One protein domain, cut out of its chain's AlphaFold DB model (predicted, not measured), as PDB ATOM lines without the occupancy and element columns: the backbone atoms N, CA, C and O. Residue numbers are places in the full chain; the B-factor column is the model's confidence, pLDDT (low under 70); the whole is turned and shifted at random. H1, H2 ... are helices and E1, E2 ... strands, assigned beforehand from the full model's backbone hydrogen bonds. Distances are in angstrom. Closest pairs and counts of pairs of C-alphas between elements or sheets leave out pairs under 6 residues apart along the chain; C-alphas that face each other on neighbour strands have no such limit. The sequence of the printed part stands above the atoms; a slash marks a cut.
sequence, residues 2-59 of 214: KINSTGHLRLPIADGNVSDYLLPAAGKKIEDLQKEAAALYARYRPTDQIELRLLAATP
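Overview. This is residues 2 to 59 of the 214 residues of an uncharacterized protein of Deltaproteobacteria bacterium (UniProt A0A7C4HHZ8). With little regular structure, the model is a small two-strand hairpin, E1 and E2, with the one helix H1 over it; an unnamed tail, residues 45 to 59, folds back from the helix's end. The printed part has 58 residues, 23 in named elements, in the order E1, E2, H1; the class is mixed and the sheet antiparallel. It is compact, radius of gyration of the C-alphas 11.5 A, yet elongated, spanning 35 by 20 by 16 A.

Arrangement. E1, residues 8 to 11, and E2, residues 21 to 24, form an antiparallel hairpin at 148 degrees, with N 9 and O 23 2.8 A apart, within hydrogen-bond range. H1, residues 30 to 44, comes closest to E2 at the C-alphas of Leu 23 and Ala 37, 7.6 A. E1 and H1 are near each other, with 5 pairs of C-alphas within 10 A. In H1 every O i to N i+4 pair is within hydrogen-bond range.

Along the chain. E1 begins at C-alpha 8 (169.047, 165.543, 148.723) and is 9.3 A long; E2 is 9.6 A. H1, 20.8 A, ends at C-alpha 44 (173.561, 147.536, 145.750).

Size, cuts and confidence. The C-alphas farthest apart, Gly 16 and Pro 59, are 35.6 A apart. The printed part has no cut and no long link. Mean pLDDT of the printed part is 71.7; 22 residues are under 70, among them 14 to 19 and 54 to 59.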
ATOM      1  N   LYS A   2     168.186 166.312 139.713       64.50
ATOM      2  CA  LYS A   2     168.210 167.612 140.407       64.50
ATOM      3  C   LYS A   2     168.244 167.371 141.920       64.50
ATOM      4  O   LYS A   2     167.624 166.415 142.384       64.50
ATOM      5  N   ILE A   3     168.946 168.225 142.661       71.75
ATOM      6  CA  ILE A   3     168.860 168.276 144.125       71.75
ATOM      7  C   ILE A   3     167.471 168.828 144.490       71.75
ATOM      8  O   ILE A   3     166.997 169.786 143.871       71.75
ATOM      9  N   ASN A   4     166.779 168.185 145.429       69.12
ATOM     10  CA  ASN A   4     165.462 168.628 145.886       69.12
ATOM     11  C   ASN A   4     165.571 169.812 146.873       69.12
ATOM     12  O   ASN A   4     166.659 170.181 147.310       69.12
ATOM     13  N   SER A   5     164.437 170.399 147.261       58.00
ATOM     14  CA  SER A   5     164.389 171.527 148.208       58.00
ATOM     15  C   SER A   5     164.847 171.190 149.634       58.00
ATOM     16  O   SER A   5     165.005 172.101 150.438       58.00
ATOM     17  N   THR A   6     165.070 169.912 149.960       66.00
ATOM     18  CA  THR A   6     165.651 169.476 151.239       66.00
ATOM     19  C   THR A   6     167.144 169.154 151.137       66.00
ATOM     20  O   THR A   6     167.731 168.671 152.098       66.00
ATOM     21  N   GLY A   7     167.787 169.428 149.995       66.44
ATOM     22  CA  GLY A   7     169.228 169.246 149.826       66.44
ATOM     23  C   GLY A   7     169.667 167.819 149.487       66.44
ATOM     24  O   GLY A   7     170.856 167.523 149.568       66.44
ATOM     25  N   HIS A   8     168.751 166.929 149.094       77.88
ATOM     26  CA  HIS A   8     169.047 165.543 148.723       77.88
ATOM     27  C   HIS A   8     168.993 165.305 147.207       77.88
ATOM     28  O   HIS A   8     168.132 165.817 146.487       77.88
ATOM     29  N   LEU A   9     169.894 164.448 146.736       77.50
ATOM     30  CA  LEU A   9     169.907 163.851 145.409       77.50
ATOM     31  C   LEU A   9     169.203 162.487 145.464       77.50
ATOM     32  O   LEU A   9     169.637 161.582 146.174       77.50
ATOM     33  N   ARG A  10     168.119 162.328 144.697       78.50
ATOM     34  CA  ARG A  10     167.412 161.048 144.546       78.50
ATOM     35  C   ARG A  10     168.167 160.153 143.559       78.50
ATOM     36  O   ARG A  10     168.263 160.494 142.380       78.50
ATOM     37  N   LEU A  11     168.680 159.025 144.043       79.25
ATOM     38  CA  LEU A  11     169.347 157.986 143.259       79.25
ATOM     39  C   LEU A  11     168.417 156.767 143.132       79.25
ATOM     40  O   LEU A  11     168.017 156.248 144.172       79.25
ATOM     41  N   PRO A  12     168.096 156.268 141.922       69.62
ATOM     42  CA  PRO A  12     167.237 155.100 141.729       69.62
ATOM     43  C   PRO A  12     168.013 153.813 142.035       69.62
ATOM     44  O   PRO A  12     168.483 153.108 141.142       69.62
ATOM     45  N   ILE A  13     168.204 153.538 143.321       73.06
ATOM     46  CA  ILE A  13     168.836 152.319 143.816       73.06
ATOM     47  C   ILE A  13     167.709 151.377 144.220       73.06
ATOM     48  O   ILE A  13     167.154 151.507 145.306       73.06
ATOM     49  N   ALA A  14     167.370 150.457 143.319       61.03
ATOM     50  CA  ALA A  14     166.390 149.413 143.574       61.03
ATOM     51  C   ALA A  14     167.043 148.237 144.320       61.03
ATOM     52  O   ALA A  14     167.662 147.379 143.686       61.03
ATOM     53  N   ASP A  15     166.876 148.212 145.642       60.88
ATOM     54  CA  ASP A  15     167.192 147.090 146.533       60.88
ATOM     55  C   ASP A  15     165.902 146.617 147.217       60.88
ATOM     56  O   ASP A  15     165.491 147.200 148.220       60.88
ATOM     57  N   GLY A  16     165.252 145.596 146.637       56.66
ATOM     58  CA  GLY A  16     164.148 144.790 147.195       56.66
ATOM     59  C   GLY A  16     162.903 145.530 147.715       56.66
ATOM     60  O   GLY A  16     161.814 145.377 147.170       56.66
ATOM     61  N   ASN A  17     163.076 146.298 148.792       54.41
ATOM     62  CA  ASN A  17     162.086 147.130 149.481       54.41
ATOM     63  C   ASN A  17     162.167 148.627 149.133       54.41
ATOM     64  O   ASN A  17     161.203 149.354 149.369       54.41
ATOM     65  N   VAL A  18     163.308 149.121 148.644       58.50
ATOM     66  CA  VAL A  18     163.546 150.553 148.407       58.50
ATOM     67  C   VAL A  18     163.898 150.769 146.941       58.50
ATOM     68  O   VAL A  18     164.819 150.141 146.431       58.50
ATOM     69  N   SER A  19     163.163 151.658 146.269       66.44
ATOM     70  CA  SER A  19     163.394 152.021 144.860       66.44
ATOM     71  C   SER A  19     164.363 153.194 144.686       66.44
ATOM     72  O   SER A  19     164.902 153.397 143.600       66.44
ATOM     73  N   ASP A  20     164.543 154.000 145.736       72.88
ATOM     74  CA  ASP A  20     165.244 155.278 145.689       72.88
ATOM     75  C   ASP A  20     165.997 155.580 146.988       72.88
ATOM     76  O   ASP A  20     165.423 155.559 148.076       72.88
ATOM     77  N   TYR A  21     167.263 155.967 146.862       77.88
ATOM     78  CA  TYR A  21     168.097 156.448 147.958       77.88
ATOM     79  C   TYR A  21     168.224 157.980 147.913       77.88
ATOM     80  O   TYR A  21     168.478 158.560 146.856       77.88
ATOM     81  N   LEU A  22     168.071 158.649 149.060       79.00
ATOM     82  CA  LEU A  22     168.177 160.110 149.194       79.00
ATOM     83  C   LEU A  22     169.569 160.520 149.696       79.00
ATOM     84  O   LEU A  22     169.766 160.774 150.885       79.00
ATOM     85  N   LEU A  23     170.537 160.626 148.784       80.00
ATOM     86  CA  LEU A  23     171.906 161.030 149.116       80.00
ATOM     87  C   LEU A  23     171.951 162.526 149.502       80.00
ATOM     88  O   LEU A  23     171.549 163.355 148.684       80.00
ATOM     89  N   PRO A  24     172.424 162.923 150.701       78.12
ATOM     90  CA  PRO A  24     172.545 164.335 151.070       78.12
ATOM     91  C   PRO A  24     173.622 165.034 150.225       78.12
ATOM     92  O   PRO A  24     174.799 164.683 150.290       78.12
ATOM     93  N   ALA A  25     173.201 166.028 149.442       76.00
ATOM     94  CA  ALA A  25     174.003 166.723 148.434       76.00
ATOM     95  C   ALA A  25     174.248 168.214 148.718       76.00
ATOM     96  O   ALA A  25     175.173 168.793 148.152       76.00
ATOM     97  N   ALA A  26     173.469 168.837 149.607       66.88
ATOM     98  CA  ALA A  26     173.699 170.216 150.035       66.88
ATOM     99  C   ALA A  26     175.101 170.393 150.650       66.88
ATOM    100  O   ALA A  26     175.520 169.621 151.512       66.88
ATOM    101  N   GLY A  27     175.832 171.413 150.190       66.69
ATOM    102  CA  GLY A  27     177.157 171.783 150.702       66.69
ATOM    103  C   GLY A  27     178.320 170.839 150.359       66.69
ATOM    104  O   GLY A  27     179.460 171.176 150.671       66.69
ATOM    105  N   LYS A  28     178.084 169.689 149.710       72.50
ATOM    106  CA  LYS A  28     179.152 168.755 149.309       72.50
ATOM    107  C   LYS A  28     179.703 169.073 147.918       72.50
ATOM    108  O   LYS A  28     178.978 169.530 147.035       72.50
ATOM    109  N   LYS A  29     180.987 168.774 147.691       77.81
ATOM    110  CA  LYS A  29     181.586 168.828 146.349       77.81
ATOM    111  C   LYS A  29     181.074 167.686 145.474       77.81
ATOM    112  O   LYS A  29     180.773 166.598 145.963       77.81
ATOM    113  N   ILE A  30     181.068 167.908 144.158       76.69
ATOM    114  CA  ILE A  30     180.703 166.880 143.172       76.69
ATOM    115  C   ILE A  30     181.639 165.659 143.234       76.69
ATOM    116  O   ILE A  30     181.180 164.536 143.075       76.69
ATOM    117  N   GLU A  31     182.921 165.868 143.553       79.12
ATOM    118  CA  GLU A  31     183.931 164.816 143.755       79.12
ATOM    119  C   GLU A  31     183.566 163.853 144.897       79.12
ATOM    120  O   GLU A  31     183.696 162.635 144.761       79.12
ATOM    121  N   ASP A  32     183.099 164.395 146.023       81.81
ATOM    122  CA  ASP A  32     182.743 163.614 147.209       81.81
ATOM    123  C   ASP A  32     181.390 162.922 147.015       81.81
ATOM    124  O   ASP A  32     181.243 161.741 147.328       81.81
ATOM    125  N   LEU A  33     180.430 163.612 146.385       81.06
ATOM    126  CA  LEU A  33     179.151 163.020 145.988       81.06
ATOM    127  C   LEU A  33     179.317 161.883 144.984       81.06
ATOM    128  O   LEU A  33     178.625 160.873 145.100       81.06
ATOM    129  N   GLN A  34     180.244 162.010 144.035       81.00
ATOM    130  CA  GLN A  34     180.563 160.947 143.088       81.00
ATOM    131  C   GLN A  34     181.124 159.712 143.802       81.00
ATOM    132  O   GLN A  34     180.716 158.597 143.487       81.00
ATOM    133  N   LYS A  35     182.009 159.884 144.793       83.56
ATOM    134  CA  LYS A  35     182.529 158.765 145.600       83.56
ATOM    135  C   LYS A  35     181.437 158.097 146.434       83.56
ATOM    136  O   LYS A  35     181.357 156.871 146.444       83.56
ATOM    137  N   GLU A  36     180.588 158.872 147.109       82.19
ATOM    138  CA  GLU A  36     179.487 158.325 147.916       82.19
ATOM    139  C   GLU A  36     178.448 157.600 147.046       82.19
ATOM    140  O   GLU A  36     178.040 156.485 147.373       82.19
ATOM    141  N   ALA A  37     178.069 158.176 145.902       81.94
ATOM    142  CA  ALA A  37     177.168 157.535 144.948       81.94
ATOM    143  C   ALA A  37     177.776 156.256 144.352       81.94
ATOM    144  O   ALA A  37     177.101 155.228 144.310       81.94
ATOM    145  N   ALA A  38     179.054 156.276 143.959       83.12
ATOM    146  CA  ALA A  38     179.751 155.095 143.457       83.12
ATOM    147  C   ALA A  38     179.871 153.991 144.522       83.12
ATOM    148  O   ALA A  38     179.691 152.821 144.199       83.12
ATOM    149  N   ALA A  39     180.101 154.337 145.793       83.62
ATOM    150  CA  ALA A  39     180.130 153.371 146.894       83.62
ATOM    151  C   ALA A  39     178.752 152.732 147.153       83.62
ATOM    152  O   ALA A  39     178.667 151.531 147.416       83.62
ATOM    153  N   LEU A  40     177.666 153.505 147.038       80.12
ATOM    154  CA  LEU A  40     176.303 152.972 147.107       80.12
ATOM    155  C   LEU A  40     175.996 152.053 145.914       80.12
ATOM    156  O   LEU A  40     175.489 150.951 146.113       80.12
ATOM    157  N   TYR A  41     176.347 152.450 144.689       77.81
ATOM    158  CA  TYR A  41     176.140 151.608 143.507       77.81
ATOM    159  C   TYR A  41     176.982 150.329 143.567       77.81
ATOM    160  O   TYR A  41     176.435 149.249 143.389       77.81
ATOM    161  N   ALA A  42     178.254 150.391 143.966       81.75
ATOM    162  CA  ALA A  42     179.077 149.196 144.177       81.75
ATOM    163  C   ALA A  42     178.481 148.218 145.213       81.75
ATOM    164  O   ALA A  42     178.690 147.011 145.108       81.75
ATOM    165  N   ARG A  43     177.724 148.720 146.202       79.38
ATOM    166  CA  ARG A  43     177.091 147.904 147.250       79.38
ATOM    167  C   ARG A  43     175.771 147.256 146.824       79.38
ATOM    168  O   ARG A  43     175.515 146.123 147.222       79.38
ATOM    169  N   TYR A  44     174.933 147.967 146.070       74.19
ATOM    170  CA  TYR A  44     173.561 147.536 145.750       74.19
ATOM    171  C   TYR A  44     173.359 147.138 144.278       74.19
ATOM    172  O   TYR A  44     172.417 146.425 143.943       74.19
ATOM    173  N   ARG A  45     174.234 147.616 143.391       72.19
ATOM    174  CA  ARG A  45     174.137 147.594 141.924       72.19
ATOM    175  C   ARG A  45     175.538 147.427 141.284       72.19
ATOM    176  O   ARG A  45     175.915 148.237 140.444       72.19
ATOM    177  N   PRO A  46     176.339 146.402 141.651       70.19
ATOM    178  CA  PRO A  46     177.758 146.308 141.267       70.19
ATOM    179  C   PRO A  46     178.023 146.236 139.752       70.19
ATOM    180  O   PRO A  46     179.144 146.485 139.317       70.19
ATOM    181  N   THR A  47     177.009 145.900 138.950       66.62
ATOM    182  CA  THR A  47     177.069 145.878 137.479       66.62
ATOM    183  C   THR A  47     176.855 147.261 136.844       66.62
ATOM    184  O   THR A  47     177.312 147.488 135.726       66.62
ATOM    185  N   ASP A  48     176.185 148.187 137.539       71.00
ATOM    186  CA  ASP A  48     175.791 149.491 137.000       71.00
ATOM    187  C   ASP A  48     176.776 150.577 137.471       71.00
ATOM    188  O   ASP A  48     176.955 150.808 138.668       71.00
ATOM    189  N   GLN A  49     177.407 151.285 136.531       67.62
ATOM    190  CA  GLN A  49     178.294 152.412 136.844       67.62
ATOM    191  C   GLN A  49     177.510 153.729 136.872       67.62
ATOM    192  O   GLN A  49     176.733 154.015 135.961       67.62
ATOM    193  N   ILE A  50     177.740 154.554 137.899       75.44
ATOM    194  CA  ILE A  50     177.160 155.896 138.022       75.44
ATOM    195  C   ILE A  50     178.231 156.975 137.849       75.44
ATOM    196  O   ILE A  50     179.281 156.925 138.487       75.44
ATOM    197  N   GLU A  51     177.941 157.982 137.023       75.94
ATOM    198  CA  GLU A  51     178.747 159.196 136.878       75.94
ATOM    199  C   GLU A  51     177.874 160.433 137.147       75.94
ATOM    200  O   GLU A  51     176.902 160.711 136.439       75.94
ATOM    201  N   LEU A  52     178.210 161.182 138.195       72.06
ATOM    202  CA  LEU A  52     177.568 162.436 138.565       72.06
ATOM    203  C   LEU A  52     178.356 163.616 137.996       72.06
ATOM    204  O   LEU A  52     179.400 164.004 138.519       72.06
ATOM    205  N   ARG A  53     177.807 164.244 136.954       71.00
ATOM    206  CA  ARG A  53     178.335 165.489 136.388       71.00
ATOM    207  C   ARG A  53     177.457 166.679 136.772       71.00
ATOM    208  O   ARG A  53     176.235 166.637 136.625       71.00
ATOM    209  N   LEU A  54     178.083 167.766 137.221       69.06
ATOM    210  CA  LEU A  54     177.399 169.034 137.473       69.06
ATOM    211  C   LEU A  54     176.989 169.671 136.134       69.06
ATOM    212  O   LEU A  54     177.831 170.198 135.412       69.06
ATOM    213  N   LEU A  55     175.699 169.593 135.794       66.19
ATOM    214  CA  LEU A  55     175.146 170.160 134.552       66.19
ATOM    215  C   LEU A  55     174.851 171.661 134.668       66.19
ATOM    216  O   LEU A  55     175.045 172.406 133.714       66.19
ATOM    217  N   ALA A  56     174.389 172.094 135.839       56.97
ATOM    218  CA  ALA A  56     174.212 173.491 136.201       56.97
ATOM    219  C   ALA A  56     174.271 173.608 137.725       56.97
ATOM    220  O   ALA A  56     173.550 172.895 138.427       56.97
ATOM    221  N   ALA A  57     175.100 174.515 138.237       54.25
ATOM    222  CA  ALA A  57     174.907 175.032 139.581       54.25
ATOM    223  C   ALA A  57     173.842 176.127 139.491       54.25
ATOM    224  O   ALA A  57     174.102 177.191 138.939       54.25
ATOM    225  N   THR A  58     172.648 175.877 140.026       52.19
ATOM    226  CA  THR A  58     171.815 176.978 140.514       52.19
ATOM    227  C   THR A  58     172.399 177.359 141.869       52.19
ATOM    228  O   THR A  58     172.214 176.575 142.803       52.19
ATOM    229  N   PRO A  59     173.156 178.464 142.001       53.31
ATOM    230  CA  PRO A  59     173.563 178.909 143.322       53.31
ATOM    231  C   PRO A  59     172.305 179.172 144.146       53.31
ATOM    232  O   PRO A  59     171.340 179.736 143.624       53.31
TER     233      PRO A  59